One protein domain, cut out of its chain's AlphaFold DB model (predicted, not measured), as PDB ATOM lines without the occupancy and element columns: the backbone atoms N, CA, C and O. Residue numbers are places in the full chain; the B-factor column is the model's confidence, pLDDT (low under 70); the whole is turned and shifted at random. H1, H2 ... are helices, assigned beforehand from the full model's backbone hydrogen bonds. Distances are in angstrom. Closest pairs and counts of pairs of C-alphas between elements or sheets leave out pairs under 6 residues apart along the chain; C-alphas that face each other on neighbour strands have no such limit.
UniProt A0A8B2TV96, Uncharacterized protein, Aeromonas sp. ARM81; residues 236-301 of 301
ATOM      1  N   PRO A 236      40.310  26.168 182.589       60.47
ATOM      2  CA  PRO A 236      39.434  26.864 183.536       60.47
ATOM      3  C   PRO A 236      38.143  26.106 183.887       60.47
ATOM      4  O   PRO A 236      37.601  26.312 184.971       60.47
ATOM      5  N   ALA A 237      37.661  25.211 183.017       59.06
ATOM      6  CA  ALA A 237      36.485  24.387 183.303       59.06
ATOM      7  C   ALA A 237      36.785  23.322 184.372       59.06
ATOM      8  O   ALA A 237      36.003  23.142 185.303       59.06
ATOM      9  N   MET A 238      37.953  22.678 184.279       52.38
ATOM     10  CA  MET A 238      38.405  21.693 185.267       52.38
ATOM     11  C   MET A 238      38.709  22.359 186.619       52.38
ATOM     12  O   MET A 238      38.336  21.829 187.662       52.38
ATOM     13  N   TYR A 239      39.273  23.574 186.605       59.34
ATOM     14  CA  TYR A 239      39.474  24.389 187.811       59.34
ATOM     15  C   TYR A 239      38.164  24.658 188.569       59.34
ATOM     16  O   TYR A 239      38.114  24.509 189.788       59.34
ATOM     17  N   GLU A 240      37.085  25.048 187.878       61.09
ATOM     18  CA  GLU A 240      35.793  25.291 188.536       61.09
ATOM     19  C   GLU A 240      35.188  24.024 189.152       61.09
ATOM     20  O   GLU A 240      34.487  24.101 190.166       61.09
ATOM     21  N   GLU A 241      35.443  22.865 188.553       62.31
ATOM     22  CA  GLU A 241      34.943  21.579 189.028       62.31
ATOM     23  C   GLU A 241      35.729  21.095 190.254       62.31
ATOM     24  O   GLU A 241      35.124  20.787 191.284       62.31
ATOM     25  N   GLU A 242      37.061  21.172 190.223       57.97
ATOM     26  CA  GLU A 242      37.915  20.885 191.383       57.97
ATOM     27  C   GLU A 242      37.649  21.837 192.557       57.97
ATOM     28  O   GLU A 242      37.587  21.405 193.710       57.97
ATOM     29  N   LEU A 243      37.403  23.123 192.282       63.53
ATOM     30  CA  LEU A 243      37.064  24.106 193.312       63.53
ATOM     31  C   LEU A 243      35.731  23.771 194.006       63.53
ATOM     32  O   LEU A 243      35.577  23.989 195.210       63.53
ATOM     33  N   LYS A 244      34.753  23.218 193.273       67.06
ATOM     34  CA  LYS A 244      33.489  22.738 193.860       67.06
ATOM     35  C   LYS A 244      33.720  21.545 194.782       67.06
ATOM     36  O   LYS A 244      33.109  21.509 195.853       67.06
ATOM     37  N   VAL A 245      34.597  20.614 194.395       66.00
ATOM     38  CA  VAL A 245      34.975  19.453 195.216       66.00
ATOM     39  C   VAL A 245      35.656  19.913 196.507       66.00
ATOM     40  O   VAL A 245      35.168  19.586 197.588       66.00
ATOM     41  N   ALA A 246      36.666  20.787 196.434       58.75
ATOM     42  CA  ALA A 246      37.316  21.331 197.632       58.75
ATOM     43  C   ALA A 246      36.352  22.087 198.551       58.75
ATOM     44  O   ALA A 246      36.409  21.944 199.772       58.75
ATOM     45  N   HIS A 247      35.435  22.885 197.999       61.91
ATOM     46  CA  HIS A 247      34.427  23.562 198.814       61.91
ATOM     47  C   HIS A 247      33.430  22.591 199.465       61.91
ATOM     48  O   HIS A 247      32.857  22.914 200.510       61.91
ATOM     49  N   ALA A 248      33.167  21.430 198.864       61.62
ATOM     50  CA  ALA A 248      32.353  20.388 199.480       61.62
ATOM     51  C   ALA A 248      33.108  19.702 200.628       61.62
ATOM     52  O   ALA A 248      32.565  19.587 201.728       61.62
ATOM     53  N   GLU A 249      34.374  19.342 200.415       61.44
ATOM     54  CA  GLU A 249      35.242  18.760 201.445       61.44
ATOM     55  C   GLU A 249      35.454  19.715 202.622       61.44
ATOM     56  O   GLU A 249      35.315  19.320 203.779       61.44
ATOM     57  N   TYR A 250      35.693  21.000 202.343       64.12
ATOM     58  CA  TYR A 250      35.810  22.030 203.371       64.12
ATOM     59  C   TYR A 250      34.533  22.148 204.208       64.12
ATOM     60  O   TYR A 250      34.606  22.216 205.434       64.12
ATOM     61  N   ARG A 251      33.353  22.127 203.572       65.31
ATOM     62  CA  ARG A 251      32.066  22.151 204.287       65.31
ATOM     63  C   ARG A 251      31.889  20.924 205.181       65.31
ATOM     64  O   ARG A 251      31.450  21.078 206.319       65.31
ATOM     65  N   ALA A 252      32.263  19.740 204.703       66.75
ATOM     66  CA  ALA A 252      32.207  18.513 205.493       66.75
ATOM     67  C   ALA A 252      33.175  18.557 206.689       66.75
ATOM     68  O   ALA A 252      32.792  18.241 207.816       66.75
ATOM     69  N   LEU A 253      34.411  19.015 206.471       66.62
ATOM     70  CA  LEU A 253      35.402  19.165 207.534       66.62
ATOM     71  C   LEU A 253      34.959  20.196 208.575       66.62
ATOM     72  O   LEU A 253      35.077  19.953 209.774       66.62
ATOM     73  N   LYS A 254      34.407  21.328 208.126       72.25
ATOM     74  CA  LYS A 254      33.881  22.371 209.007       72.25
ATOM     75  C   LYS A 254      32.735  21.843 209.873       72.25
ATOM     76  O   LYS A 254      32.780  22.029 211.082       72.25
ATOM     77  N   ALA A 255      31.798  21.094 209.291       75.69
ATOM     78  CA  ALA A 255      30.723  20.449 210.043       75.69
ATOM     79  C   ALA A 255      31.250  19.458 211.098       75.69
ATOM     80  O   ALA A 255      30.747  19.425 212.220       75.69
ATOM     81  N   ASN A 256      32.296  18.688 210.776       76.81
ATOM     82  CA  ASN A 256      32.937  17.787 211.740       76.81
ATOM     83  C   ASN A 256      33.612  18.547 212.890       76.81
ATOM     84  O   ASN A 256      33.497  18.137 214.043       76.81
ATOM     85  N   ILE A 257      34.300  19.653 212.595       75.44
ATOM     86  CA  ILE A 257      34.915  20.510 213.618       75.44
ATOM     87  C   ILE A 257      33.841  21.087 214.542       75.44
ATOM     88  O   ILE A 257      33.986  21.005 215.759       75.44
ATOM     89  N   ASP A 258      32.753  21.608 213.978       80.62
ATOM     90  CA  ASP A 258      31.661  22.201 214.750       80.62
ATOM     91  C   ASP A 258      30.974  21.138 215.634       80.62
ATOM     92  O   ASP A 258      30.683  21.382 216.807       80.62
ATOM     93  N   ALA A 259      30.810  19.909 215.130       82.12
ATOM     94  CA  ALA A 259      30.305  18.785 215.918       82.12
ATOM     95  C   ALA A 259      31.242  18.403 217.080       82.12
ATOM     96  O   ALA A 259      30.778  18.143 218.191       82.12
ATOM     97  N   LEU A 260      32.560  18.390 216.851       82.62
ATOM     98  CA  LEU A 260      33.552  18.130 217.900       82.62
ATOM     99  C   LEU A 260      33.579  19.243 218.954       82.62
ATOM    100  O   LEU A 260      33.718  18.954 220.142       82.62
ATOM    101  N   GLN A 261      33.414  20.502 218.544       81.50
ATOM    102  CA  GLN A 261      33.304  21.635 219.463       81.50
ATOM    103  C   GLN A 261      32.065  21.508 220.353       81.50
ATOM    104  O   GLN A 261      32.189  21.602 221.574       81.50
ATOM    105  N   ALA A 262      30.905  21.165 219.786       85.62
ATOM    106  CA  ALA A 262      29.693  20.917 220.566       85.62
ATOM    107  C   ALA A 262      29.868  19.751 221.563       85.62
ATOM    108  O   ALA A 262      29.441  19.828 222.716       85.62
ATOM    109  N   GLN A 263      30.543  18.669 221.155       85.19
ATOM    110  CA  GLN A 263      30.864  17.561 222.061       85.19
ATOM    111  C   GLN A 263      31.793  17.995 223.203       85.19
ATOM    112  O   GLN A 263      31.596  17.572 224.346       85.19
ATOM    113  N   LEU A 264      32.784  18.841 222.911       83.94
ATOM    114  CA  LEU A 264      33.700  19.384 223.910       83.94
ATOM    115  C   LEU A 264      32.962  20.257 224.931       83.94
ATOM    116  O   LEU A 264      33.196  20.102 226.128       83.94
ATOM    117  N   GLU A 265      32.044  21.115 224.490       87.12
ATOM    118  CA  GLU A 265      31.228  21.952 225.378       87.12
ATOM    119  C   GLU A 265      30.359  21.106 226.318       87.12
ATOM    120  O   GLU A 265      30.340  21.335 227.529       87.12
ATOM    121  N   VAL A 266      29.707  20.061 225.795       87.88
ATOM    122  CA  VAL A 266      28.933  19.113 226.616       87.88
ATOM    123  C   VAL A 266      29.830  18.398 227.630       87.88
ATOM    124  O   VAL A 266      29.440  18.216 228.787       87.88
ATOM    125  N   ALA A 267      31.036  17.990 227.227       80.19
ATOM    126  CA  ALA A 267      31.991  17.342 228.122       80.19
ATOM    127  C   ALA A 267      32.480  18.293 229.228       80.19
ATOM    128  O   ALA A 267      32.548  17.894 230.391       80.19
ATOM    129  N   GLN A 268      32.762  19.553 228.892       81.88
ATOM    130  CA  GLN A 268      33.160  20.584 229.852       81.88
ATOM    131  C   GLN A 268      32.033  20.915 230.837       81.88
ATOM    132  O   GLN A 268      32.285  21.028 232.038       81.88
ATOM    133  N   ALA A 269      30.787  21.005 230.366       84.94
ATOM    134  CA  ALA A 269      29.626  21.222 231.224       84.94
ATOM    135  C   ALA A 269      29.435  20.068 232.224       84.94
ATOM    136  O   ALA A 269      29.284  20.311 233.421       84.94
ATOM    137  N   LYS A 270      29.539  18.814 231.758       83.06
ATOM    138  CA  LYS A 270      29.504  17.627 232.631       83.06
ATOM    139  C   LYS A 270      30.647  17.623 233.642       83.06
ATOM    140  O   LYS A 270      30.423  17.313 234.806       83.06
ATOM    141  N   HIS A 271      31.860  17.984 233.222       77.12
ATOM    142  CA  HIS A 271      33.005  18.079 234.127       77.12
ATOM    143  C   HIS A 271      32.761  19.106 235.238       77.12
ATOM    144  O   HIS A 271      32.991  18.811 236.406       77.12
ATOM    145  N   LYS A 272      32.222  20.280 234.891       81.56
ATOM    146  CA  LYS A 272      31.882  21.336 235.852       81.56
ATOM    147  C   LYS A 272      30.779  20.909 236.830       81.56
ATOM    148  O   LYS A 272      30.825  21.284 237.997       81.56
ATOM    149  N   GLU A 273      29.804  20.121 236.374       83.31
ATOM    150  CA  GLU A 273      28.758  19.543 237.232       83.31
ATOM    151  C   GLU A 273      29.306  18.469 238.188       83.31
ATOM    152  O   GLU A 273      28.831  18.331 239.312       83.31
ATOM    153  N   ILE A 274      30.306  17.700 237.754       78.50
ATOM    154  CA  ILE A 274      30.987  16.728 238.615       78.50
ATOM    155  C   ILE A 274      31.841  17.464 239.654       78.50
ATOM    156  O   ILE A 274      31.722  17.175 240.842       78.50
ATOM    157  N   GLU A 275      32.637  18.455 239.239       77.38
ATOM    158  CA  GLU A 275      33.462  19.261 240.150       77.38
ATOM    159  C   GLU A 275      32.617  20.010 241.194       77.38
ATOM    160  O   GLU A 275      33.050  20.135 242.333       77.38
ATOM    161  N   SER A 276      31.398  20.457 240.866       78.69
ATOM    162  CA  SER A 276      30.521  21.130 241.839       78.69
ATOM    163  C   SER A 276      29.936  20.201 242.911       78.69
ATOM    164  O   SER A 276      29.444  20.687 243.930       78.69
ATOM    165  N   LYS A 277      29.989  18.880 242.698       81.56
ATOM    166  CA  LYS A 277      29.528  17.850 243.644       81.56
ATOM    167  C   LYS A 277      30.668  17.226 244.453       81.56
ATOM    168  O   LYS A 277      30.389  16.437 245.351       81.56
ATOM    169  N   MET A 278      31.920  17.555 244.138       79.00
ATOM    170  CA  MET A 278      33.107  17.034 244.814       79.00
ATOM    171  C   MET A 278      33.666  18.068 245.792       79.00
ATOM    172  O   MET A 278      33.697  19.267 245.512       79.00
ATOM    173  N   SER A 279      34.146  17.605 246.941       80.88
ATOM    174  CA  SER A 279      34.916  18.451 247.848       80.88
ATOM    175  C   SER A 279      36.291  18.792 247.244       80.88
ATOM    176  O   SER A 279      36.824  18.026 246.431       80.88
ATOM    177  N   PRO A 280      36.914  19.920 247.635       75.94
ATOM    178  CA  PRO A 280      38.245  20.295 247.154       75.94
ATOM    179  C   PRO A 280      39.304  19.191 247.321       75.94
ATOM    180  O   PRO A 280      40.135  19.002 246.434       75.94
ATOM    181  N   ASP A 281      39.231  18.417 248.406       78.25
ATOM    182  CA  ASP A 281      40.164  17.321 248.693       78.25
ATOM    183  C   ASP A 281      39.969  16.126 247.744       78.25
ATOM    184  O   ASP A 281      40.942  15.526 247.276       78.25
ATOM    185  N   GLU A 282      38.723  15.818 247.371       78.38
ATOM    186  CA  GLU A 282      38.409  14.773 246.389       78.38
ATOM    187  C   GLU A 282      38.873  15.158 244.978       78.38
ATOM    188  O   GLU A 282      39.347  14.301 244.227       78.38
ATOM    189  N   ILE A 283      38.802  16.445 244.619       73.88
ATOM    190  CA  ILE A 283      39.301  16.957 243.332       73.88
ATOM    191  C   ILE A 283      40.829  16.822 243.259       73.88
ATOM    192  O   ILE A 283      41.370  16.390 242.236       73.88
ATOM    193  N   ILE A 284      41.536  17.152 244.345       77.81
ATOM    194  CA  ILE A 284      42.998  17.018 244.434       77.81
ATOM    195  C   ILE A 284      43.409  15.544 244.312       77.81
ATOM    196  O   ILE A 284      44.297  15.216 243.518       77.81
ATOM    197  N   ALA A 285      42.728  14.644 245.027       80.00
ATOM    198  CA  ALA A 285      42.987  13.207 244.961       80.00
ATOM    199  C   ALA A 285      42.729  12.628 243.557       80.00
ATOM    200  O   ALA A 285      43.540  11.853 243.041       80.00
ATOM    201  N   ALA A 286      41.641  13.042 242.896       77.06
ATOM    202  CA  ALA A 286      41.311  12.607 241.541       77.06
ATOM    203  C   ALA A 286      42.346  13.074 240.501       77.06
ATOM    204  O   ALA A 286      42.733  12.296 239.624       77.06
ATOM    205  N   ARG A 287      42.847  14.314 240.615       79.44
ATOM    206  CA  ARG A 287      43.908  14.840 239.735       79.44
ATOM    207  C   ARG A 287      45.229  14.091 239.919       79.44
ATOM    208  O   ARG A 287      45.851  13.723 238.925       79.44
ATOM    209  N   ALA A 288      45.616  13.796 241.160       80.62
ATOM    210  CA  ALA A 288      46.821  13.017 241.449       80.62
ATOM    211  C   ALA A 288      46.752  11.594 240.858       80.62
ATOM    212  O   ALA A 288      47.705  11.128 240.233       80.62
ATOM    213  N   LEU A 289      45.596  10.928 240.978       80.44
ATOM    214  CA  LEU A 289      45.342   9.613 240.375       80.44
ATOM    215  C   LEU A 289      45.391   9.637 238.840       80.44
ATOM    216  O   LEU A 289      45.862   8.679 238.218       80.44
ATOM    217  N   TRP A 290      44.901  10.707 238.214       81.81
ATOM    218  CA  TRP A 290      44.932  10.852 236.760       81.81
ATOM    219  C   TRP A 290      46.357  11.042 236.225       81.81
ATOM    220  O   TRP A 290      46.725  10.372 235.259       81.81
ATOM    221  N   GLU A 291      47.169  11.879 236.877       79.19
ATOM    222  CA  GLU A 291      48.579  12.087 236.514       79.19
ATOM    223  C   GLU A 291      49.413  10.807 236.684       79.19
ATOM    224  O   GLU A 291      50.176  10.448 235.788       79.19
ATOM    225  N   LEU A 292      49.189  10.041 237.760       80.00
ATOM    226  CA  LEU A 292      49.798   8.715 237.950       80.00
ATOM    227  C   LEU A 292      49.479   7.766 236.783       80.00
ATOM    228  O   LEU A 292      50.381   7.219 236.152       80.00
ATOM    229  N   ARG A 293      48.198   7.635 236.413       80.25
ATOM    230  CA  ARG A 293      47.767   6.784 235.285       80.25
ATOM    231  C   ARG A 293      48.240   7.289 233.923       80.25
ATOM    232  O   ARG A 293      48.282   6.525 232.955       80.25
ATOM    233  N   ARG A 294      48.506   8.587 233.791       80.69
ATOM    234  CA  ARG A 294      49.067   9.180 232.575       80.69
ATOM    235  C   ARG A 294      50.552   8.843 232.454       80.69
ATOM    236  O   ARG A 294      50.969   8.400 231.386       80.69
ATOM    237  N   ALA A 295      51.308   8.973 233.543       76.12
ATOM    238  CA  ALA A 295      52.715   8.587 233.609       76.12
ATOM    239  C   ALA A 295      52.909   7.084 233.333       76.12
ATOM    240  O   ALA A 295      53.752   6.714 232.521       76.12
ATOM    241  N   GLU A 296      52.063   6.220 233.905       79.62
ATOM    242  CA  GLU A 296      52.091   4.770 233.651       79.62
ATOM    243  C   GLU A 296      51.818   4.399 232.187       79.62
ATOM    244  O   GLU A 296      52.398   3.446 231.669       79.62
ATOM    245  N   ARG A 297      50.928   5.135 231.505       76.62
ATOM    246  CA  ARG A 297      50.641   4.919 230.078       76.62
ATOM    247  C   ARG A 297      51.778   5.402 229.186       76.62
ATOM    248  O   ARG A 297      52.114   4.703 228.241       76.62
ATOM    249  N   SER A 298      52.393   6.534 229.525       69.31
ATOM    250  CA  SER A 298      53.549   7.069 228.796       69.31
ATOM    251  C   SER A 298      54.823   6.238 228.980       69.31
ATOM    252  O   SER A 298      55.716   6.339 228.153       69.31
ATOM    253  N   ALA A 299      54.926   5.448 230.052       64.81
ATOM    254  CA  ALA A 299      56.048   4.537 230.287       64.81
ATOM    255  C   ALA A 299      55.889   3.175 229.583       64.81
ATOM    256  O   ALA A 299      56.835   2.391 229.546       64.81
ATOM    257  N   LYS A 300      54.691   2.867 229.067       66.25
ATOM    258  CA  LYS A 300      54.374   1.619 228.348       66.25
ATOM    259  C   LYS A 300      54.335   1.779 226.823       66.25
ATOM    260  O   LYS A 300      54.213   0.769 226.135       66.25
ATOM    261  N   SER A 301      54.389   3.013 226.321       49.91
ATOM    262  CA  SER A 301      54.484   3.373 224.898       49.91
ATOM    263  C   SER A 301      55.909   3.759 224.542       49.91
ATOM    264  O   SER A 301      56.385   3.317 223.480       49.91
TER     265      SER A 301
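This is residues 236 to 301 of the 301 residues of an uncharacterized protein of Aeromonas sp. ARM81 (UniProt A0A8B2TV96). One very long helix, H1, and a helix about half as many residues long, H2, meet near their ends as an open V with unequal arms, joined by a tight link at the corner. The arms spread freely away from that corner, and no core lies between them. The printed part has 66 residues with two named helices, H1 then H2, and no named strand; the class is all helix. The whole is extended, with a radius of gyration of the C-alphas of 21.5 A and spans of 66 by 33 by 9 A.

H1, residues 236 to 275, and H2, residues 280 to 298, are close but not clearly touching; their closest C-alphas, those of Glu 275 and Ile 283, are 7.0 A apart. They run opposite ways at a steep tilt of 46 degrees. In H1 and H2 every O i to N i+4 pair is within hydrogen-bond range.

H1 runs 57.4 A from C-alpha 236 at (39.434, 26.864, 183.536) to C-alpha 275 at (33.462, 19.261, 240.150). H2 measures 27.3 A and ends with C-alpha 298 at (53.549, 7.069, 228.796).

The C-alphas of Ala 237 and Asp 281, the two farthest apart, are 65.9 A apart. The printed part has no cut. Residues 236 to 253 and 298 to 301 have pLDDT under 70.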